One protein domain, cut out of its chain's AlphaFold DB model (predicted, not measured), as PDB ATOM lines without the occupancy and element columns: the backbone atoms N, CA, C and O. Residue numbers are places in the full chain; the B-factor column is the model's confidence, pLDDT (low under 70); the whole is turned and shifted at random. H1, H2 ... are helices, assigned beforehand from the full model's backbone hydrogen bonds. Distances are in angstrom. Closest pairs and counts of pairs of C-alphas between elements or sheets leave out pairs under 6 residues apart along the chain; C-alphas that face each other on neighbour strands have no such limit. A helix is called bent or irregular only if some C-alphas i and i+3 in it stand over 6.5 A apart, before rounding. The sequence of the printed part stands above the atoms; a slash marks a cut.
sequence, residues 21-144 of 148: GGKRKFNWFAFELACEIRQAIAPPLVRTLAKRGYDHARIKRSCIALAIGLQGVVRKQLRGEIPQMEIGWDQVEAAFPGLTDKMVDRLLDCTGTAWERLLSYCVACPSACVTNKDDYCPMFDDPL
ATOM      1  N   GLY A  21     -22.594 -14.196  51.936       81.81
ATOM      2  CA  GLY A  21     -22.670 -14.494  53.368       81.81
ATOM      3  C   GLY A  21     -21.377 -15.058  53.971       81.81
ATOM      4  O   GLY A  21     -21.204 -14.968  55.179       81.81
ATOM      5  N   GLY A  22     -20.423 -15.534  53.171       90.50
ATOM      6  CA  GLY A  22     -19.089 -15.900  53.645       90.50
ATOM      7  C   GLY A  22     -19.065 -17.136  54.552       90.50
ATOM      8  O   GLY A  22     -19.838 -18.079  54.371       90.50
ATOM      9  N   LYS A  23     -18.195 -17.116  55.568       90.00
ATOM     10  CA  LYS A  23     -18.025 -18.170  56.587       90.00
ATOM     11  C   LYS A  23     -19.180 -18.209  57.603       90.00
ATOM     12  O   LYS A  23     -18.979 -18.057  58.804       90.00
ATOM     13  N   ARG A  24     -20.413 -18.372  57.125       90.94
ATOM     14  CA  ARG A  24     -21.635 -18.447  57.944       90.94
ATOM     15  C   ARG A  24     -22.072 -19.880  58.189       90.94
ATOM     16  O   ARG A  24     -21.887 -20.736  57.323       90.94
ATOM     17  N   LYS A  25     -22.749 -20.131  59.314       87.50
ATOM     18  CA  LYS A  25     -23.292 -21.463  59.654       87.50
ATOM     19  C   LYS A  25     -24.180 -22.039  58.551       87.50
ATOM     20  O   LYS A  25     -24.174 -23.241  58.325       87.50
ATOM     21  N   PHE A  26     -24.888 -21.194  57.807       88.75
ATOM     22  CA  PHE A  26     -25.724 -21.665  56.704       88.75
ATOM     23  C   PHE A  26     -24.949 -22.132  55.468       88.75
ATOM     24  O   PHE A  26     -25.385 -23.042  54.762       88.75
ATOM     25  N   ASN A  27     -23.787 -21.531  55.209       91.38
ATOM     26  CA  ASN A  27     -22.896 -21.996  54.151       91.38
ATOM     27  C   ASN A  27     -22.173 -23.275  54.583       91.38
ATOM     28  O   ASN A  27     -21.955 -24.150  53.750       91.38
ATOM     29  N   TRP A  28     -21.890 -23.433  55.880       90.50
ATOM     30  CA  TRP A  28     -21.407 -24.699  56.437       90.50
ATOM     31  C   TRP A  28     -22.441 -25.820  56.297       90.50
ATOM     32  O   TRP A  28     -22.123 -26.900  55.814       90.50
ATOM     33  N   PHE A  29     -23.708 -25.536  56.600       89.31
ATOM     34  CA  PHE A  29     -24.794 -26.494  56.399       89.31
ATOM     35  C   PHE A  29     -24.887 -26.966  54.937       89.31
ATOM     36  O   PHE A  29     -25.042 -28.153  54.661       89.31
ATOM     37  N   ALA A  30     -24.757 -26.045  53.975       92.19
ATOM     38  CA  ALA A  30     -24.742 -26.406  52.558       92.19
ATOM     39  C   ALA A  30     -23.509 -27.245  52.177       92.19
ATOM     40  O   ALA A  30     -23.621 -28.147  51.346       92.19
ATOM     41  N   PHE A  31     -22.355 -26.986  52.794       92.69
ATOM     42  CA  PHE A  31     -21.165 -27.822  52.642       92.69
ATOM     43  C   PHE A  31     -21.415 -29.258  53.124       92.69
ATOM     44  O   PHE A  31     -21.168 -30.205  52.374       92.69
ATOM     45  N   GLU A  32     -21.957 -29.429  54.330       91.06
ATOM     46  CA  GLU A  32     -22.275 -30.745  54.891       91.06
ATOM     47  C   GLU A  32     -23.314 -31.481  54.041       91.06
ATOM     48  O   GLU A  32     -23.124 -32.650  53.707       91.06
ATOM     49  N   LEU A  33     -24.353 -30.779  53.577       92.38
ATOM     50  CA  LEU A  33     -25.343 -31.351  52.667       92.38
ATOM     51  C   LEU A  33     -24.706 -31.835  51.358       92.38
ATOM     52  O   LEU A  33     -25.010 -32.932  50.892       92.38
ATOM     53  N   ALA A  34     -23.791 -31.065  50.764       94.88
ATOM     54  CA  ALA A  34     -23.087 -31.490  49.556       94.88
ATOM     55  C   ALA A  34     -22.245 -32.756  49.798       94.88
ATOM     56  O   ALA A  34     -22.198 -33.643  48.936       94.88
ATOM     57  N   CYS A  35     -21.600 -32.851  50.965       92.62
ATOM     58  CA  CYS A  35     -20.860 -34.035  51.398       92.62
ATOM     59  C   CYS A  35     -21.781 -35.252  51.539       92.62
ATOM     60  O   CYS A  35     -21.480 -36.301  50.963       92.62
ATOM     61  N   GLU A  36     -22.918 -35.111  52.218       93.06
ATOM     62  CA  GLU A  36     -23.895 -36.190  52.391       93.06
ATOM     63  C   GLU A  36     -24.486 -36.650  51.051       93.06
ATOM     64  O   GLU A  36     -24.532 -37.852  50.780       93.06
ATOM     65  N   ILE A  37     -24.829 -35.724  50.143       95.38
ATOM     66  CA  ILE A  37     -25.288 -36.067  48.784       95.38
ATOM     67  C   ILE A  37     -24.214 -36.889  48.073       95.38
ATOM     68  O   ILE A  37     -24.493 -37.937  47.490       95.38
ATOM     69  N   ARG A  38     -22.951 -36.449  48.133       95.00
ATOM     70  CA  ARG A  38     -21.847 -37.161  47.483       95.00
ATOM     71  C   ARG A  38     -21.650 -38.568  48.046       95.00
ATOM     72  O   ARG A  38     -21.307 -39.463  47.267       95.00
ATOM     73  N   GLN A  39     -21.825 -38.749  49.352       93.12
ATOM     74  CA  GLN A  39     -21.732 -40.047  50.020       93.12
ATOM     75  C   GLN A  39     -22.921 -40.957  49.688       93.12
ATOM     76  O   GLN A  39     -22.736 -42.163  49.522       93.12
ATOM     77  N   ALA A  40     -24.123 -40.397  49.537       95.06
ATOM     78  CA  ALA A  40     -25.325 -41.140  49.169       95.06
ATOM     79  C   ALA A  40     -25.265 -41.704  47.735       95.06
ATOM     80  O   ALA A  40     -25.832 -42.764  47.459       95.06
ATOM     81  N   ILE A  41     -24.522 -41.060  46.823       95.31
ATOM     82  CA  ILE A  41     -24.306 -41.564  45.457       95.31
ATOM     83  C   ILE A  41     -23.411 -42.815  45.488       95.31
ATOM     84  O   ILE A  41     -22.179 -42.754  45.413       95.31
ATOM     85  N   ALA A  42     -24.055 -43.980  45.537       93.69
ATOM     86  CA  ALA A  42     -23.389 -45.274  45.610       93.69
ATOM     87  C   ALA A  42     -22.525 -45.586  44.362       93.69
ATOM     88  O   ALA A  42     -22.851 -45.158  43.246       93.69
ATOM     89  N   PRO A  43     -21.471 -46.423  44.484       93.19
ATOM     90  CA  PRO A  43     -20.561 -46.750  43.379       93.19
ATOM     91  C   PRO A  43     -21.232 -47.210  42.067       93.19
ATOM     92  O   PRO A  43     -20.771 -46.815  40.991       93.19
ATOM     93  N   PRO A  44     -22.333 -47.995  42.072       95.50
ATOM     94  CA  PRO A  44     -23.048 -48.328  40.838       95.50
ATOM     95  C   PRO A  44     -23.631 -47.107  40.112       95.50
ATOM     96  O   PRO A  44     -23.611 -47.064  38.879       95.50
ATOM     97  N   LEU A  45     -24.133 -46.110  40.850       95.62
ATOM     98  CA  LEU A  45     -24.640 -44.870  40.265       95.62
ATOM     99  C   LEU A  45     -23.486 -44.008  39.745       95.62
ATOM    100  O   LEU A  45     -23.574 -43.538  38.617       95.62
ATOM    101  N   VAL A  46     -22.363 -43.919  40.472       95.31
ATOM    102  CA  VAL A  46     -21.134 -43.252  39.988       95.31
ATOM    103  C   VAL A  46     -20.676 -43.829  38.646       95.31
ATOM    104  O   VAL A  46     -20.429 -43.084  37.702       95.31
ATOM    105  N   ARG A  47     -20.628 -45.161  38.508       95.31
ATOM    106  CA  ARG A  47     -20.274 -45.813  37.233       95.31
ATOM    107  C   ARG A  47     -21.271 -45.510  36.117       95.31
ATOM    108  O   ARG A  47     -20.886 -45.422  34.956       95.31
ATOM    109  N   THR A  48     -22.551 -45.371  36.454       95.75
ATOM    110  CA  THR A  48     -23.599 -45.021  35.482       95.75
ATOM    111  C   THR A  48     -23.456 -43.568  35.025       95.75
ATOM    112  O   THR A  48     -23.531 -43.294  33.832       95.75
ATOM    113  N   LEU A  49     -23.179 -42.659  35.960       96.19
ATOM    114  CA  LEU A  49     -22.886 -41.250  35.709       96.19
ATOM    115  C   LEU A  49     -21.636 -41.088  34.827       96.19
ATOM    116  O   LEU A  49     -21.671 -40.339  33.851       96.19
ATOM    117  N   ALA A  50     -20.574 -41.859  35.076       95.75
ATOM    118  CA  ALA A  50     -19.361 -41.836  34.257       95.75
ATOM    119  C   ALA A  50     -19.635 -42.146  32.774       95.75
ATOM    120  O   ALA A  50     -19.115 -41.463  31.895       95.75
ATOM    121  N   LYS A  51     -20.543 -43.091  32.480       95.56
ATOM    122  CA  LYS A  51     -20.988 -43.393  31.102       95.56
ATOM    123  C   LYS A  51     -21.724 -42.228  30.423       95.56
ATOM    124  O   LYS A  51     -21.945 -42.275  29.220       95.56
ATOM    125  N   ARG A  52     -22.120 -41.202  31.181       94.31
ATOM    126  CA  ARG A  52     -22.763 -39.964  30.710       94.31
ATOM    127  C   ARG A  52     -21.829 -38.748  30.779       94.31
ATOM    128  O   ARG A  52     -22.292 -37.614  30.734       94.31
ATOM    129  N   GLY A  53     -20.520 -38.966  30.912       94.75
ATOM    130  CA  GLY A  53     -19.536 -37.881  30.964       94.75
ATOM    131  C   GLY A  53     -19.481 -37.153  32.309       94.75
ATOM    132  O   GLY A  53     -19.071 -35.990  32.365       94.75
ATOM    133  N   TYR A  54     -19.909 -37.807  33.392       96.00
ATOM    134  CA  TYR A  54     -19.702 -37.333  34.759       96.00
ATOM    135  C   TYR A  54     -18.486 -38.010  35.377       96.00
ATOM    136  O   TYR A  54     -18.580 -39.087  35.966       96.00
ATOM    137  N   ASP A  55     -17.336 -37.354  35.248       94.19
ATOM    138  CA  ASP A  55     -16.158 -37.702  36.033       94.19
ATOM    139  C   ASP A  55     -16.343 -37.333  37.520       94.19
ATOM    140  O   ASP A  55     -17.312 -36.681  37.928       94.19
ATOM    141  N   HIS A  56     -15.391 -37.748  38.357       91.62
ATOM    142  CA  HIS A  56     -15.437 -37.467  39.792       91.62
ATOM    143  C   HIS A  56     -15.519 -35.965  40.099       91.62
ATOM    144  O   HIS A  56     -16.219 -35.577  41.035       91.62
ATOM    145  N   ALA A  57     -14.830 -35.121  39.330       93.00
ATOM    146  CA  ALA A  57     -14.811 -33.680  39.551       93.00
ATOM    147  C   ALA A  57     -16.164 -33.036  39.210       93.00
ATOM    148  O   ALA A  57     -16.641 -32.172  39.946       93.00
ATOM    149  N   ARG A  58     -16.815 -33.481  38.133       95.62
ATOM    150  CA  ARG A  58     -18.144 -33.037  37.722       95.62
ATOM    151  C   ARG A  58     -19.197 -33.476  38.724       95.62
ATOM    152  O   ARG A  58     -19.993 -32.636  39.116       95.62
ATOM    153  N   ILE A  59     -19.146 -34.717  39.215       96.12
ATOM    154  CA  ILE A  59     -20.055 -35.177  40.280       96.12
ATOM    155  C   ILE A  59     -19.937 -34.273  41.510       96.12
ATOM    156  O   ILE A  59     -20.955 -33.825  42.025       96.12
ATOM    157  N   LYS A  60     -18.716 -33.941  41.956       94.50
ATOM    158  CA  LYS A  60     -18.540 -33.012  43.085       94.50
ATOM    159  C   LYS A  60     -19.153 -31.642  42.815       94.50
ATOM    160  O   LYS A  60     -19.875 -31.131  43.662       94.50
ATOM    161  N   ARG A  61     -18.863 -31.044  41.652       95.69
ATOM    162  CA  ARG A  61     -19.418 -29.733  41.279       95.69
ATOM    163  C   ARG A  61     -20.944 -29.762  41.251       95.69
ATOM    164  O   ARG A  61     -21.560 -28.824  41.736       95.69
ATOM    165  N   SER A  62     -21.533 -30.845  40.752       97.19
ATOM    166  CA  SER A  62     -22.979 -31.052  40.748       97.19
ATOM    167  C   SER A  62     -23.552 -31.185  42.163       97.19
ATOM    168  O   SER A  62     -24.541 -30.529  42.463       97.19
ATOM    169  N   CYS A  63     -22.910 -31.931  43.072       97.19
ATOM    170  CA  CYS A  63     -23.329 -31.986  44.481       97.19
ATOM    171  C   CYS A  63     -23.278 -30.605  45.155       97.19
ATOM    172  O   CYS A  63     -24.200 -30.247  45.882       97.19
ATOM    173  N   ILE A  64     -22.220 -29.823  44.900       95.88
ATOM    174  CA  ILE A  64     -22.077 -28.452  45.416       95.88
ATOM    175  C   ILE A  64     -23.206 -27.564  44.879       95.88
ATOM    176  O   ILE A  64     -23.887 -26.904  45.659       95.88
ATOM    177  N   ALA A  65     -23.429 -27.571  43.562       96.25
ATOM    178  CA  ALA A  65     -24.479 -26.780  42.925       96.25
ATOM    179  C   ALA A  65     -25.870 -27.138  43.467       96.25
ATOM    180  O   ALA A  65     -26.649 -26.241  43.785       96.25
ATOM    181  N   LEU A  66     -26.151 -28.435  43.636       96.75
ATOM    182  CA  LEU A  66     -27.408 -28.912  44.201       96.75
ATOM    183  C   LEU A  66     -27.592 -28.421  45.641       96.75
ATOM    184  O   LEU A  66     -28.611 -27.813  45.947       96.75
ATOM    185  N   ALA A  67     -26.599 -28.608  46.514       95.12
ATOM    186  CA  ALA A  67     -26.702 -28.186  47.911       95.12
ATOM    187  C   ALA A  67     -26.903 -26.667  48.062       95.12
ATOM    188  O   ALA A  67     -27.699 -26.231  48.895       95.12
ATOM    189  N   ILE A  68     -26.237 -25.862  47.227       93.69
ATOM    190  CA  ILE A  68     -26.444 -24.407  47.174       93.69
ATOM    191  C   ILE A  68     -27.868 -24.087  46.709       93.69
ATOM    192  O   ILE A  68     -28.564 -23.310  47.360       93.69
ATOM    193  N   GLY A  69     -28.334 -24.704  45.618       93.06
ATOM    194  CA  GLY A  69     -29.690 -24.493  45.098       93.06
ATOM    195  C   GLY A  69     -30.784 -24.866  46.103       93.06
ATOM    196  O   GLY A  69     -31.824 -24.208  46.178       93.06
ATOM    197  N   LEU A  70     -30.521 -25.869  46.941       92.88
ATOM    198  CA  LEU A  70     -31.441 -26.334  47.973       92.88
ATOM    199  C   LEU A  70     -31.500 -25.437  49.211       92.88
ATOM    200  O   LEU A  70     -32.472 -25.535  49.957       92.88
ATOM    201  N   GLN A  71     -30.552 -24.515  49.419       89.56
ATOM    202  CA  GLN A  71     -30.562 -23.609  50.577       89.56
ATOM    203  C   GLN A  71     -31.901 -22.860  50.734       89.56
ATOM    204  O   GLN A  71     -32.368 -22.639  51.852       89.56
ATOM    205  N   GLY A  72     -32.563 -22.496  49.630       88.88
ATOM    206  CA  GLY A  72     -33.890 -21.876  49.676       88.88
ATOM    207  C   GLY A  72     -34.962 -22.788  50.284       88.88
ATOM    208  O   GLY A  72     -35.723 -22.350  51.144       88.88
ATOM    209  N   VAL A  73     -34.992 -24.059  49.876       89.31
ATOM    210  CA  VAL A  73     -35.951 -25.068  50.361       89.31
ATOM    211  C   VAL A  73     -35.664 -25.422  51.819       89.31
ATOM    212  O   VAL A  73     -36.571 -25.377  52.647       89.31
ATOM    213  N   VAL A  74     -34.392 -25.656  52.154       86.44
ATOM    214  CA  VAL A  74     -33.923 -25.917  53.525       86.44
ATOM    215  C   VAL A  74     -34.400 -24.825  54.478       86.44
ATOM    216  O   VAL A  74     -34.919 -25.109  55.554       86.44
ATOM    217  N   ARG A  75     -34.269 -23.555  54.074       85.31
ATOM    218  CA  ARG A  75     -34.703 -22.419  54.892       85.31
ATOM    219  C   ARG A  75     -36.207 -22.429  55.145       85.31
ATOM    220  O   ARG A  75     -36.610 -22.152  56.270       85.31
ATOM    221  N   LYS A  76     -37.020 -22.717  54.124       87.38
ATOM    222  CA  LYS A  76     -38.480 -22.806  54.267       87.38
ATOM    223  C   LYS A  76     -38.864 -23.945  55.208       87.38
ATOM    224  O   LYS A  76     -39.651 -23.737  56.127       87.38
ATOM    225  N   GLN A  77     -38.260 -25.118  55.023       85.62
ATOM    226  CA  GLN A  77     -38.561 -26.305  55.820       85.62
ATOM    227  C   GLN A  77     -38.200 -26.095  57.294       85.62
ATOM    228  O   GLN A  77     -39.037 -26.293  58.169       85.62
ATOM    229  N   LEU A  78     -37.000 -25.594  57.581       79.44
ATOM    230  CA  LEU A  78     -36.525 -25.390  58.953       79.44
ATOM    231  C   LEU A  78     -37.228 -24.225  59.680       79.44
ATOM    232  O   LEU A  78     -37.155 -24.133  60.903       79.44
ATOM    233  N   ARG A  79     -37.925 -23.344  58.949       82.75
ATOM    234  CA  ARG A  79     -38.844 -22.332  59.508       82.75
ATOM    235  C   ARG A  79     -40.273 -22.842  59.701       82.75
ATOM    236  O   ARG A  79     -41.107 -22.097  60.206       82.75
ATOM    237  N   GLY A  80     -40.565 -24.073  59.281       84.94
ATOM    238  CA  GLY A  80     -41.915 -24.633  59.284       84.94
ATOM    239  C   GLY A  80     -42.840 -24.039  58.217       84.94
ATOM    240  O   GLY A  80     -44.048 -24.227  58.301       84.94
ATOM    241  N   GLU A  81     -42.305 -23.323  57.219       88.12
ATOM    242  CA  GLU A  81     -43.097 -22.772  56.104       88.12
ATOM    243  C   GLU A  81     -43.565 -23.880  55.142       88.12
ATOM    244  O   GLU A  81     -44.590 -23.735  54.481       88.12
ATOM    245  N   ILE A  82     -42.821 -24.991  55.075       87.81
ATOM    246  CA  ILE A  82     -43.208 -26.225  54.378       87.81
ATOM    247  C   ILE A  82     -43.028 -27.424  55.319       87.81
ATOM    248  O   ILE A  82     -42.083 -27.432  56.114       87.81
ATOM    249  N   PRO A  83     -43.909 -28.439  55.251       80.38
ATOM    250  CA  PRO A  83     -43.918 -29.539  56.218       80.38
ATOM    251  C   PRO A  83     -42.738 -30.502  56.043       80.38
ATOM    252  O   PRO A  83     -42.330 -31.164  56.996       80.38
ATOM    253  N   GLN A  84     -42.178 -30.582  54.837       80.75
ATOM    254  CA  GLN A  84     -41.086 -31.484  54.490       80.75
ATOM    255  C   GLN A  84     -40.167 -30.857  53.442       80.75
ATOM    256  O   GLN A  84     -40.522 -29.880  52.785       80.75
ATOM    257  N   MET A  85     -38.966 -31.417  53.310       80.12
ATOM    258  CA  MET A  85     -38.005 -31.008  52.292       80.12
ATOM    259  C   MET A  85     -38.489 -31.506  50.928       80.12
ATOM    260  O   MET A  85     -38.478 -32.704  50.663       80.12
ATOM    261  N   GLU A  86     -38.909 -30.586  50.067       83.56
ATOM    262  CA  GLU A  86     -39.323 -30.898  48.700       83.56
ATOM    263  C   GLU A  86     -38.162 -30.613  47.748       83.56
ATOM    264  O   GLU A  86     -37.841 -29.460  47.458       83.56
ATOM    265  N   ILE A  87     -37.492 -31.674  47.304       86.31
ATOM    266  CA  ILE A  87     -36.415 -31.576  46.318       86.31
ATOM    267  C   ILE A  87     -37.067 -31.665  44.942       86.31
ATOM    268  O   ILE A  87     -37.601 -32.708  44.565       86.31
ATOM    269  N   GLY A  88     -37.047 -30.556  44.209       86.62
ATOM    270  CA  GLY A  88     -37.607 -30.491  42.868       86.62
ATOM    271  C   GLY A  88     -36.774 -31.294  41.872       86.62
ATOM    272  O   GLY A  88     -35.540 -31.306  41.927       86.62
ATOM    273  N   TRP A  89     -37.450 -31.954  40.932       91.62
ATOM    274  CA  TRP A  89     -36.792 -32.646  39.822       91.62
ATOM    275  C   TRP A  89     -35.929 -31.678  38.995       91.62
ATOM    276  O   TRP A  89     -34.790 -31.989  38.656       91.62
ATOM    277  N   ASP A  90     -36.436 -30.463  38.777       91.69
ATOM    278  CA  ASP A  90     -35.760 -29.351  38.104       91.69
ATOM    279  C   ASP A  90     -34.463 -28.929  38.811       91.69
ATOM    280  O   ASP A  90     -33.463 -28.635  38.159       91.69
ATOM    281  N   GLN A  91     -34.438 -28.949  40.145       93.75
ATOM    282  CA  GLN A  91     -33.243 -28.618  40.923       93.75
ATOM    283  C   GLN A  91     -32.140 -29.663  40.726       93.75
ATOM    284  O   GLN A  91     -30.960 -29.316  40.597       93.75
ATOM    285  N   VAL A  92     -32.514 -30.945  40.674       95.56
ATOM    286  CA  VAL A  92     -31.568 -32.036  40.413       95.56
ATOM    287  C   VAL A  92     -31.106 -32.018  38.962       95.56
ATOM    288  O   VAL A  92     -29.906 -32.152  38.724       95.56
ATOM    289  N   GLU A  93     -32.000 -31.801  37.997       94.94
ATOM    290  CA  GLU A  93     -31.633 -31.693  36.583       94.94
ATOM    291  C   GLU A  93     -30.706 -30.495  36.330       94.94
ATOM    292  O   GLU A  93     -29.689 -30.636  35.652       94.94
ATOM    293  N   ALA A  94     -30.977 -29.337  36.936       95.50
ATOM    294  CA  ALA A  94     -30.111 -28.164  36.821       95.50
ATOM    295  C   ALA A  94     -28.691 -28.441  37.345       95.50
ATOM    296  O   ALA A  94     -27.703 -27.988  36.760       95.50
ATOM    297  N   ALA A  95     -28.567 -29.215  38.428       96.81
ATOM    298  CA  ALA A  95     -27.277 -29.616  38.982       96.81
ATOM    299  C   ALA A  95     -26.606 -30.759  38.193       96.81
ATOM    300  O   ALA A  95     -25.372 -30.822  38.112       96.81
ATOM    301  N   PHE A  96     -27.396 -31.653  37.599       96.81
ATOM    302  CA  PHE A  96     -26.962 -32.811  36.819       96.81
ATOM    303  C   PHE A  96     -27.615 -32.827  35.419       96.81
ATOM    304  O   PHE A  96     -28.400 -33.727  35.105       96.81
ATOM    305  N   PRO A  97     -27.253 -31.883  34.530       96.06
ATOM    306  CA  PRO A  97     -27.898 -31.753  33.226       96.06
ATOM    307  C   PRO A  97     -27.605 -32.929  32.284       96.06
ATOM    308  O   PRO A  97     -26.517 -33.524  32.304       96.06
ATOM    309  N   GLY A  98     -28.561 -33.216  31.396       93.81
ATOM    310  CA  GLY A  98     -28.423 -34.214  30.325       93.81
ATOM    311  C   GLY A  98     -28.516 -35.670  30.797       93.81
ATOM    312  O   GLY A  98     -28.037 -36.584  30.115       93.81
ATOM    313  N   LEU A  99     -29.085 -35.896  31.979       95.44
ATOM    314  CA  LEU A  99     -29.391 -37.226  32.487       95.44
ATOM    315  C   LEU A  99     -30.782 -37.680  32.036       95.44
ATOM    316  O   LEU A  99     -31.617 -36.887  31.633       95.44
ATOM    317  N   THR A 100     -31.017 -38.989  32.081       95.06
ATOM    318  CA  THR A 100     -32.366 -39.545  31.888       95.06
ATOM    319  C   THR A 100     -33.178 -39.398  33.166       95.06
ATOM    320  O   THR A 100     -32.588 -39.519  34.239       95.06
ATOM    321  N   ASP A 101     -34.502 -39.362  33.065       95.56
ATOM    322  CA  ASP A 101     -35.435 -39.298  34.199       95.56
ATOM    323  C   ASP A 101     -35.094 -40.314  35.294       95.56
ATOM    324  O   ASP A 101     -34.808 -39.940  36.422       95.56
ATOM    325  N   LYS A 102     -34.907 -41.589  34.928       95.50
ATOM    326  CA  LYS A 102     -34.516 -42.655  35.871       95.50
ATOM    327  C   LYS A 102     -33.227 -42.366  36.656       95.50
ATOM    328  O   LYS A 102     -33.001 -42.919  37.729       95.50
ATOM    329  N   MET A 103     -32.304 -41.595  36.087       95.75
ATOM    330  CA  MET A 103     -31.078 -41.196  36.781       95.75
ATOM    331  C   MET A 103     -31.324 -39.995  37.690       95.75
ATOM    332  O   MET A 103     -30.742 -39.964  38.770       95.75
ATOM    333  N   VAL A 104     -32.177 -39.060  37.269       96.88
ATOM    334  CA  VAL A 104     -32.629 -37.942  38.103       96.88
ATOM    335  C   VAL A 104     -33.401 -38.471  39.313       96.88
ATOM    336  O   VAL A 104     -33.051 -38.110  40.429       96.88
ATOM    337  N   ASP A 105     -34.311 -39.431  39.136       95.94
ATOM    338  CA  ASP A 105     -35.049 -40.088  40.230       95.94
ATOM    339  C   ASP A 105     -34.108 -40.711  41.264       95.94
ATOM    340  O   ASP A 105     -34.217 -40.485  42.464       95.94
ATOM    341  N   ARG A 106     -33.080 -41.429  40.804       96.31
ATOM    342  CA  ARG A 106     -32.087 -42.016  41.716       96.31
ATOM    343  C   ARG A 106     -31.270 -40.959  42.453       96.31
ATOM    344  O   ARG A 106     -30.805 -41.221  43.559       96.31
ATOM    345  N   LEU A 107     -31.025 -39.805  41.836       97.19
ATOM    346  CA  LEU A 107     -30.337 -38.686  42.480       97.19
ATOM    347  C   LEU A 107     -31.258 -37.960  43.467       97.19
ATOM    348  O   LEU A 107     -30.772 -37.535  44.514       97.19
ATOM    349  N   LEU A 108     -32.561 -37.881  43.185       95.62
ATOM    350  CA  LEU A 108     -33.580 -37.430  44.132       95.62
ATOM    351  C   LEU A 108     -33.566 -38.315  45.385       95.62
ATOM    352  O   LEU A 108     -33.377 -37.789  46.479       95.62
ATOM    353  N   ASP A 109     -33.610 -39.642  45.228       94.88
ATOM    354  CA  ASP A 109     -33.528 -40.596  46.349       94.88
ATOM    355  C   ASP A 109     -32.243 -40.416  47.174       94.88
ATOM    356  O   ASP A 109     -32.257 -40.413  48.410       94.88
ATOM    357  N   CYS A 110     -31.103 -40.238  46.491       95.56
ATOM    358  CA  CYS A 110     -29.817 -39.993  47.147       95.56
ATOM    359  C   CYS A 110     -29.839 -38.680  47.941       95.56
ATOM    360  O   CYS A 110     -29.285 -38.613  49.037       95.56
ATOM    361  N   THR A 111     -30.474 -37.642  47.400       94.81
ATOM    362  CA  THR A 111     -30.566 -36.324  48.036       94.81
ATOM    363  C   THR A 111     -31.505 -36.357  49.239       94.81
ATOM    364  O   THR A 111     -31.164 -35.802  50.281       94.81
ATOM    365  N   GLY A 112     -32.629 -37.076  49.151       92.25
ATOM    366  CA  GLY A 112     -33.512 -37.333  50.293       92.25
ATOM    367  C   GLY A 112     -32.797 -38.098  51.410       92.25
ATOM    368  O   GLY A 112     -32.804 -37.667  52.559       92.25
ATOM    369  N   THR A 113     -32.062 -39.158  51.058       91.88
ATOM    370  CA  THR A 113     -31.234 -39.913  52.016       91.88
ATOM    371  C   THR A 113     -30.184 -39.022  52.688       91.88
ATOM    372  O   THR A 113     -29.974 -39.103  53.896       91.88
ATOM    373  N   ALA A 114     -29.504 -38.176  51.913       92.12
ATOM    374  CA  ALA A 114     -28.505 -37.242  52.423       92.12
ATOM    375  C   ALA A 114     -29.110 -36.223  53.397       92.12
ATOM    376  O   ALA A 114     -28.524 -35.935  54.438       92.12
ATOM    377  N   TRP A 115     -30.299 -35.713  53.076       90.06
ATOM    378  CA  TRP A 115     -31.052 -34.812  53.936       90.06
ATOM    379  C   TRP A 115     -31.419 -35.468  55.273       90.06
ATOM    380  O   TRP A 115     -31.117 -34.917  56.332       90.06
ATOM    381  N   GLU A 116     -32.006 -36.666  55.241       87.88
ATOM    382  CA  GLU A 116     -32.370 -37.411  56.453       87.88
ATOM    383  C   GLU A 116     -31.150 -37.721  57.324       87.88
ATOM    384  O   GLU A 116     -31.198 -37.545  58.542       87.88
ATOM    385  N   ARG A 117     -30.033 -38.128  56.707       87.50
ATOM    386  CA  ARG A 117     -28.769 -38.372  57.415       87.50
ATOM    387  C   ARG A 117     -28.255 -37.120  58.097       87.50
ATOM    388  O   ARG A 117     -27.995 -37.169  59.298       87.50
ATOM    389  N   LEU A 118     -28.166 -36.009  57.366       85.75
ATOM    390  CA  LEU A 118     -27.720 -34.733  57.915       85.75
ATOM    391  C   LEU A 118     -28.563 -34.348  59.140       85.75
ATOM    392  O   LEU A 118     -28.016 -34.093  60.210       85.75
ATOM    393  N   LEU A 119     -29.894 -34.421  59.034       79.69
ATOM    394  CA  LEU A 119     -30.790 -34.140  60.159       79.69
ATOM    395  C   LEU A 119     -30.635 -35.127  61.328       79.69
ATOM    396  O   LEU A 119     -30.755 -34.717  62.483       79.69
ATOM    397  N   SER A 120     -30.351 -36.402  61.048       77.56
ATOM    398  CA  SER A 120     -30.170 -37.444  62.068       77.56
ATOM    399  C   SER A 120     -28.908 -37.266  62.914       77.56
ATOM    400  O   SER A 120     -28.883 -37.707  64.057       77.56
ATOM    401  N   TYR A 121     -27.868 -36.614  62.391       67.12
ATOM    402  CA  TYR A 121     -26.687 -36.239  63.178       67.12
ATOM    403  C   TYR A 121     -26.885 -34.893  63.874       67.12
ATOM    404  O   TYR A 121     -26.349 -34.647  64.953       67.12
ATOM    405  N   CYS A 122     -27.731 -34.041  63.302       63.16
ATOM    406  CA  CYS A 122     -28.080 -32.745  63.851       63.16
ATOM    407  C   CYS A 122     -29.139 -32.796  64.967       63.16
ATOM    408  O   CYS A 122     -29.687 -31.743  65.244       63.16
ATOM    409  N   VAL A 123     -29.441 -33.920  65.642       48.69
ATOM    410  CA  VAL A 123     -30.561 -34.044  66.626       48.69
ATOM    411  C   VAL A 123     -30.563 -32.967  67.734       48.69
ATOM    412  O   VAL A 123     -31.601 -32.695  68.328       48.69
ATOM    413  N   ALA A 124     -29.432 -32.298  67.986       47.84
ATOM    414  CA  ALA A 124     -29.325 -31.171  68.917       47.84
ATOM    415  C   ALA A 124     -29.527 -29.762  68.297       47.84
ATOM    416  O   ALA A 124     -29.575 -28.780  69.034       47.84
ATOM    417  N   CYS A 125     -29.584 -29.611  66.969       53.06
ATOM    418  CA  CYS A 125     -29.351 -28.327  66.299       53.06
ATOM    419  C   CYS A 125     -29.976 -28.074  64.902       53.06
ATOM    420  O   CYS A 125     -29.527 -27.109  64.277       53.06
ATOM    421  N   PRO A 126     -30.975 -28.802  64.345       51.88
ATOM    422  CA  PRO A 126     -31.389 -28.521  62.963       51.88
ATOM    423  C   PRO A 126     -31.971 -27.106  62.841       51.88
ATOM    424  O   PRO A 126     -31.704 -26.375  61.889       51.88
ATOM    425  N   SER A 127     -32.694 -26.680  63.879       52.12
ATOM    426  CA  SER A 127     -33.204 -25.323  64.016       52.12
ATOM    427  C   SER A 127     -32.097 -24.306  64.275       52.12
ATOM    428  O   SER A 127     -32.199 -23.197  63.769       52.12
ATOM    429  N   ALA A 128     -31.014 -24.640  64.985       60.16
ATOM    430  CA  ALA A 128     -29.964 -23.667  65.286       60.16
ATOM    431  C   ALA A 128     -29.120 -23.304  64.057       60.16
ATOM    432  O   ALA A 128     -28.704 -22.156  63.942       60.16
ATOM    433  N   CYS A 129     -28.958 -24.201  63.078       60.47
ATOM    434  CA  CYS A 129     -28.395 -23.831  61.773       60.47
ATOM    435  C   CYS A 129     -29.230 -22.758  61.049       60.47
ATOM    436  O   CYS A 129     -28.681 -22.035  60.218       60.47
ATOM    437  N   VAL A 130     -30.523 -22.607  61.376       62.59
ATOM    438  CA  VAL A 130     -31.403 -21.552  60.839       62.59
ATOM    439  C   VAL A 130     -31.569 -20.360  61.770       62.59
ATOM    440  O   VAL A 130     -31.522 -19.226  61.291       62.59
ATOM    441  N   THR A 131     -31.704 -20.579  63.074       67.62
ATOM    442  CA  THR A 131     -31.752 -19.523  64.094       67.62
ATOM    443  C   THR A 131     -30.461 -18.710  64.074       67.62
ATOM    444  O   THR A 131     -30.498 -17.484  64.041       67.62
ATOM    445  N   ASN A 132     -29.326 -19.394  63.955       77.75
ATOM    446  CA  ASN A 132     -27.989 -18.817  63.960       77.75
ATOM    447  C   ASN A 132     -27.352 -18.842  62.563       77.75
ATOM    448  O   ASN A 132     -26.135 -18.774  62.429       77.75
ATOM    449  N   LYS A 133     -28.157 -18.958  61.499       78.50
ATOM    450  CA  LYS A 133     -27.689 -19.068  60.101       78.50
ATOM    451  C   LYS A 133     -26.680 -18.003  59.684       78.50
ATOM    452  O   LYS A 133     -25.838 -18.271  58.830       78.50
ATOM    453  N   ASP A 134     -26.810 -16.806  60.253       83.56
ATOM    454  CA  ASP A 134     -25.985 -15.646  59.931       83.56
ATOM    455  C   ASP A 134     -24.773 -15.501  60.849       83.56
ATOM    456  O   ASP A 134     -23.911 -14.665  60.579       83.56
ATOM    457  N   ASP A 135     -24.676 -16.332  61.889       88.88
ATOM    458  CA  ASP A 135     -23.504 -16.379  62.745       88.88
ATOM    459  C   ASP A 135     -22.306 -16.889  61.954       88.88
ATOM    460  O   ASP A 135     -22.410 -17.752  61.070       88.88
ATOM    461  N   TYR A 136     -21.143 -16.409  62.373       89.44
ATOM    462  CA  TYR A 136     -19.873 -16.973  61.975       89.44
ATOM    463  C   TYR A 136     -19.805 -18.477  62.274       89.44
ATOM    464  O   TYR A 136     -20.245 -18.939  63.333       89.44
ATOM    465  N   CYS A 137     -19.237 -19.241  61.345       87.25
ATOM    466  CA  CYS A 137     -18.962 -20.657  61.525       87.25
ATOM    467  C   CYS A 137     -17.447 -20.878  61.647       87.25
ATOM    468  O   CYS A 137     -16.751 -20.821  60.630       87.25
ATOM    469  N   PRO A 138     -16.934 -21.163  62.859       85.06
ATOM    470  CA  PRO A 138     -15.500 -21.356  63.086       85.06
ATOM    471  C   PRO A 138     -14.948 -22.611  62.402       85.06
ATOM    472  O   PRO A 138     -13.747 -22.702  62.184       85.06
ATOM    473  N   MET A 139     -15.810 -23.548  61.992       84.50
ATOM    474  CA  MET A 139     -15.396 -24.753  61.266       84.50
ATOM    475  C   MET A 139     -14.712 -24.438  59.926       84.50
ATOM    476  O   MET A 139     -13.909 -25.227  59.444       84.50
ATOM    477  N   PHE A 140     -14.978 -23.267  59.332       84.75
ATOM    478  CA  PHE A 140     -14.266 -22.802  58.137       84.75
ATOM    479  C   PHE A 140     -12.828 -22.315  58.403       84.75
ATOM    480  O   PHE A 140     -12.132 -21.972  57.444       84.75
ATOM    481  N   ASP A 141     -12.404 -22.195  59.661       84.88
ATOM    482  CA  ASP A 141     -11.018 -21.895  60.054       84.88
ATOM    483  C   ASP A 141     -10.305 -23.105  60.650       84.88
ATOM    484  O   ASP A 141      -9.119 -23.023  60.961       84.88
ATOM    485  N   ASP A 142     -11.030 -24.199  60.874       80.44
ATOM    486  CA  ASP A 142     -10.469 -25.382  61.499       80.44
ATOM    487  C   ASP A 142      -9.451 -26.024  60.536       80.44
ATOM    488  O   ASP A 142      -9.826 -26.364  59.403       80.44
ATOM    489  N   PRO A 143      -8.176 -26.196  60.944       78.31
ATOM    490  CA  PRO A 143      -7.135 -26.837  60.139       78.31
ATOM    491  C   PRO A 143      -7.540 -28.210  59.593       78.31
ATOM    492  O   PRO A 143      -7.170 -28.557  58.474       78.31
ATOM    493  N   LEU A 144      -8.391 -28.954  60.314       74.12
ATOM    494  CA  LEU A 144      -8.933 -30.244  59.861       74.12
ATOM    495  C   LEU A 144      -9.693 -30.152  58.531       74.12
ATOM    496  O   LEU A 144      -9.848 -31.152  57.832       74.12
TER     497      LEU A 144
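This is residues 21 to 144 of the 148 residues of an uncharacterized protein of Candidatus Thiodictyon syntrophicum (UniProt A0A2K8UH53). Three long helices, H1, H3 and H5, make the core, with H1 crossing both others steeply. Short H4 packs on H3 and H5, H2 follows at the far end of H1, and small H6 and H7 lie by the beginning of H1. The printed part has 124 residues with seven named helices, H1 to H7 in order, and no named strand: the class is all helix. It is compact, with a radius of gyration of the C-alphas of 14.7 A and spans of 41 by 37 by 24 A.

Find C-alpha 25 at (-23.292, -21.463, 59.654); from there H1 runs 22.4 A to residue 40. Next come H2, residues 43 to 50, and H3, residues 56 to 78, 30.9 A long. H3 has a kink of 45 degrees near residue 72 and is only just irregular: C-alphas 69 and 72 are 6.7 A apart. H4 is residues 89 to 95; H5, residues 101 to 121, runs 30.4 A. H6 is residues 128 to 131, and H7, residues 138 to 141, ends at C-alpha (-11.018, -21.895, 60.054).

Start at the hub, H1. It touches H3 at a steep tilt of 53 degrees, opposite ways; the closest C-alphas, Ala 34 and Cys 63, are 5.1 A apart. Residues 110 to 118 of H5 touch H1, closest at C-alphas Glu 36 and Ala 114, 4.7 A. H2 and H3 are near each other, while H1 and H4 are apart. Every O i to N i+4 pair is within hydrogen-bond range in H1, H2, H4 and H5, and 17 of 19 in H3; H6 and H7 are too short for such a pair.

The farthest C-alphas, Lys 51 and Thr 131, are 42.1 A apart. The printed part has no cut, and no link is long. Residues 120 to 125 stand free; residues 121 to 131 have pLDDT under 70.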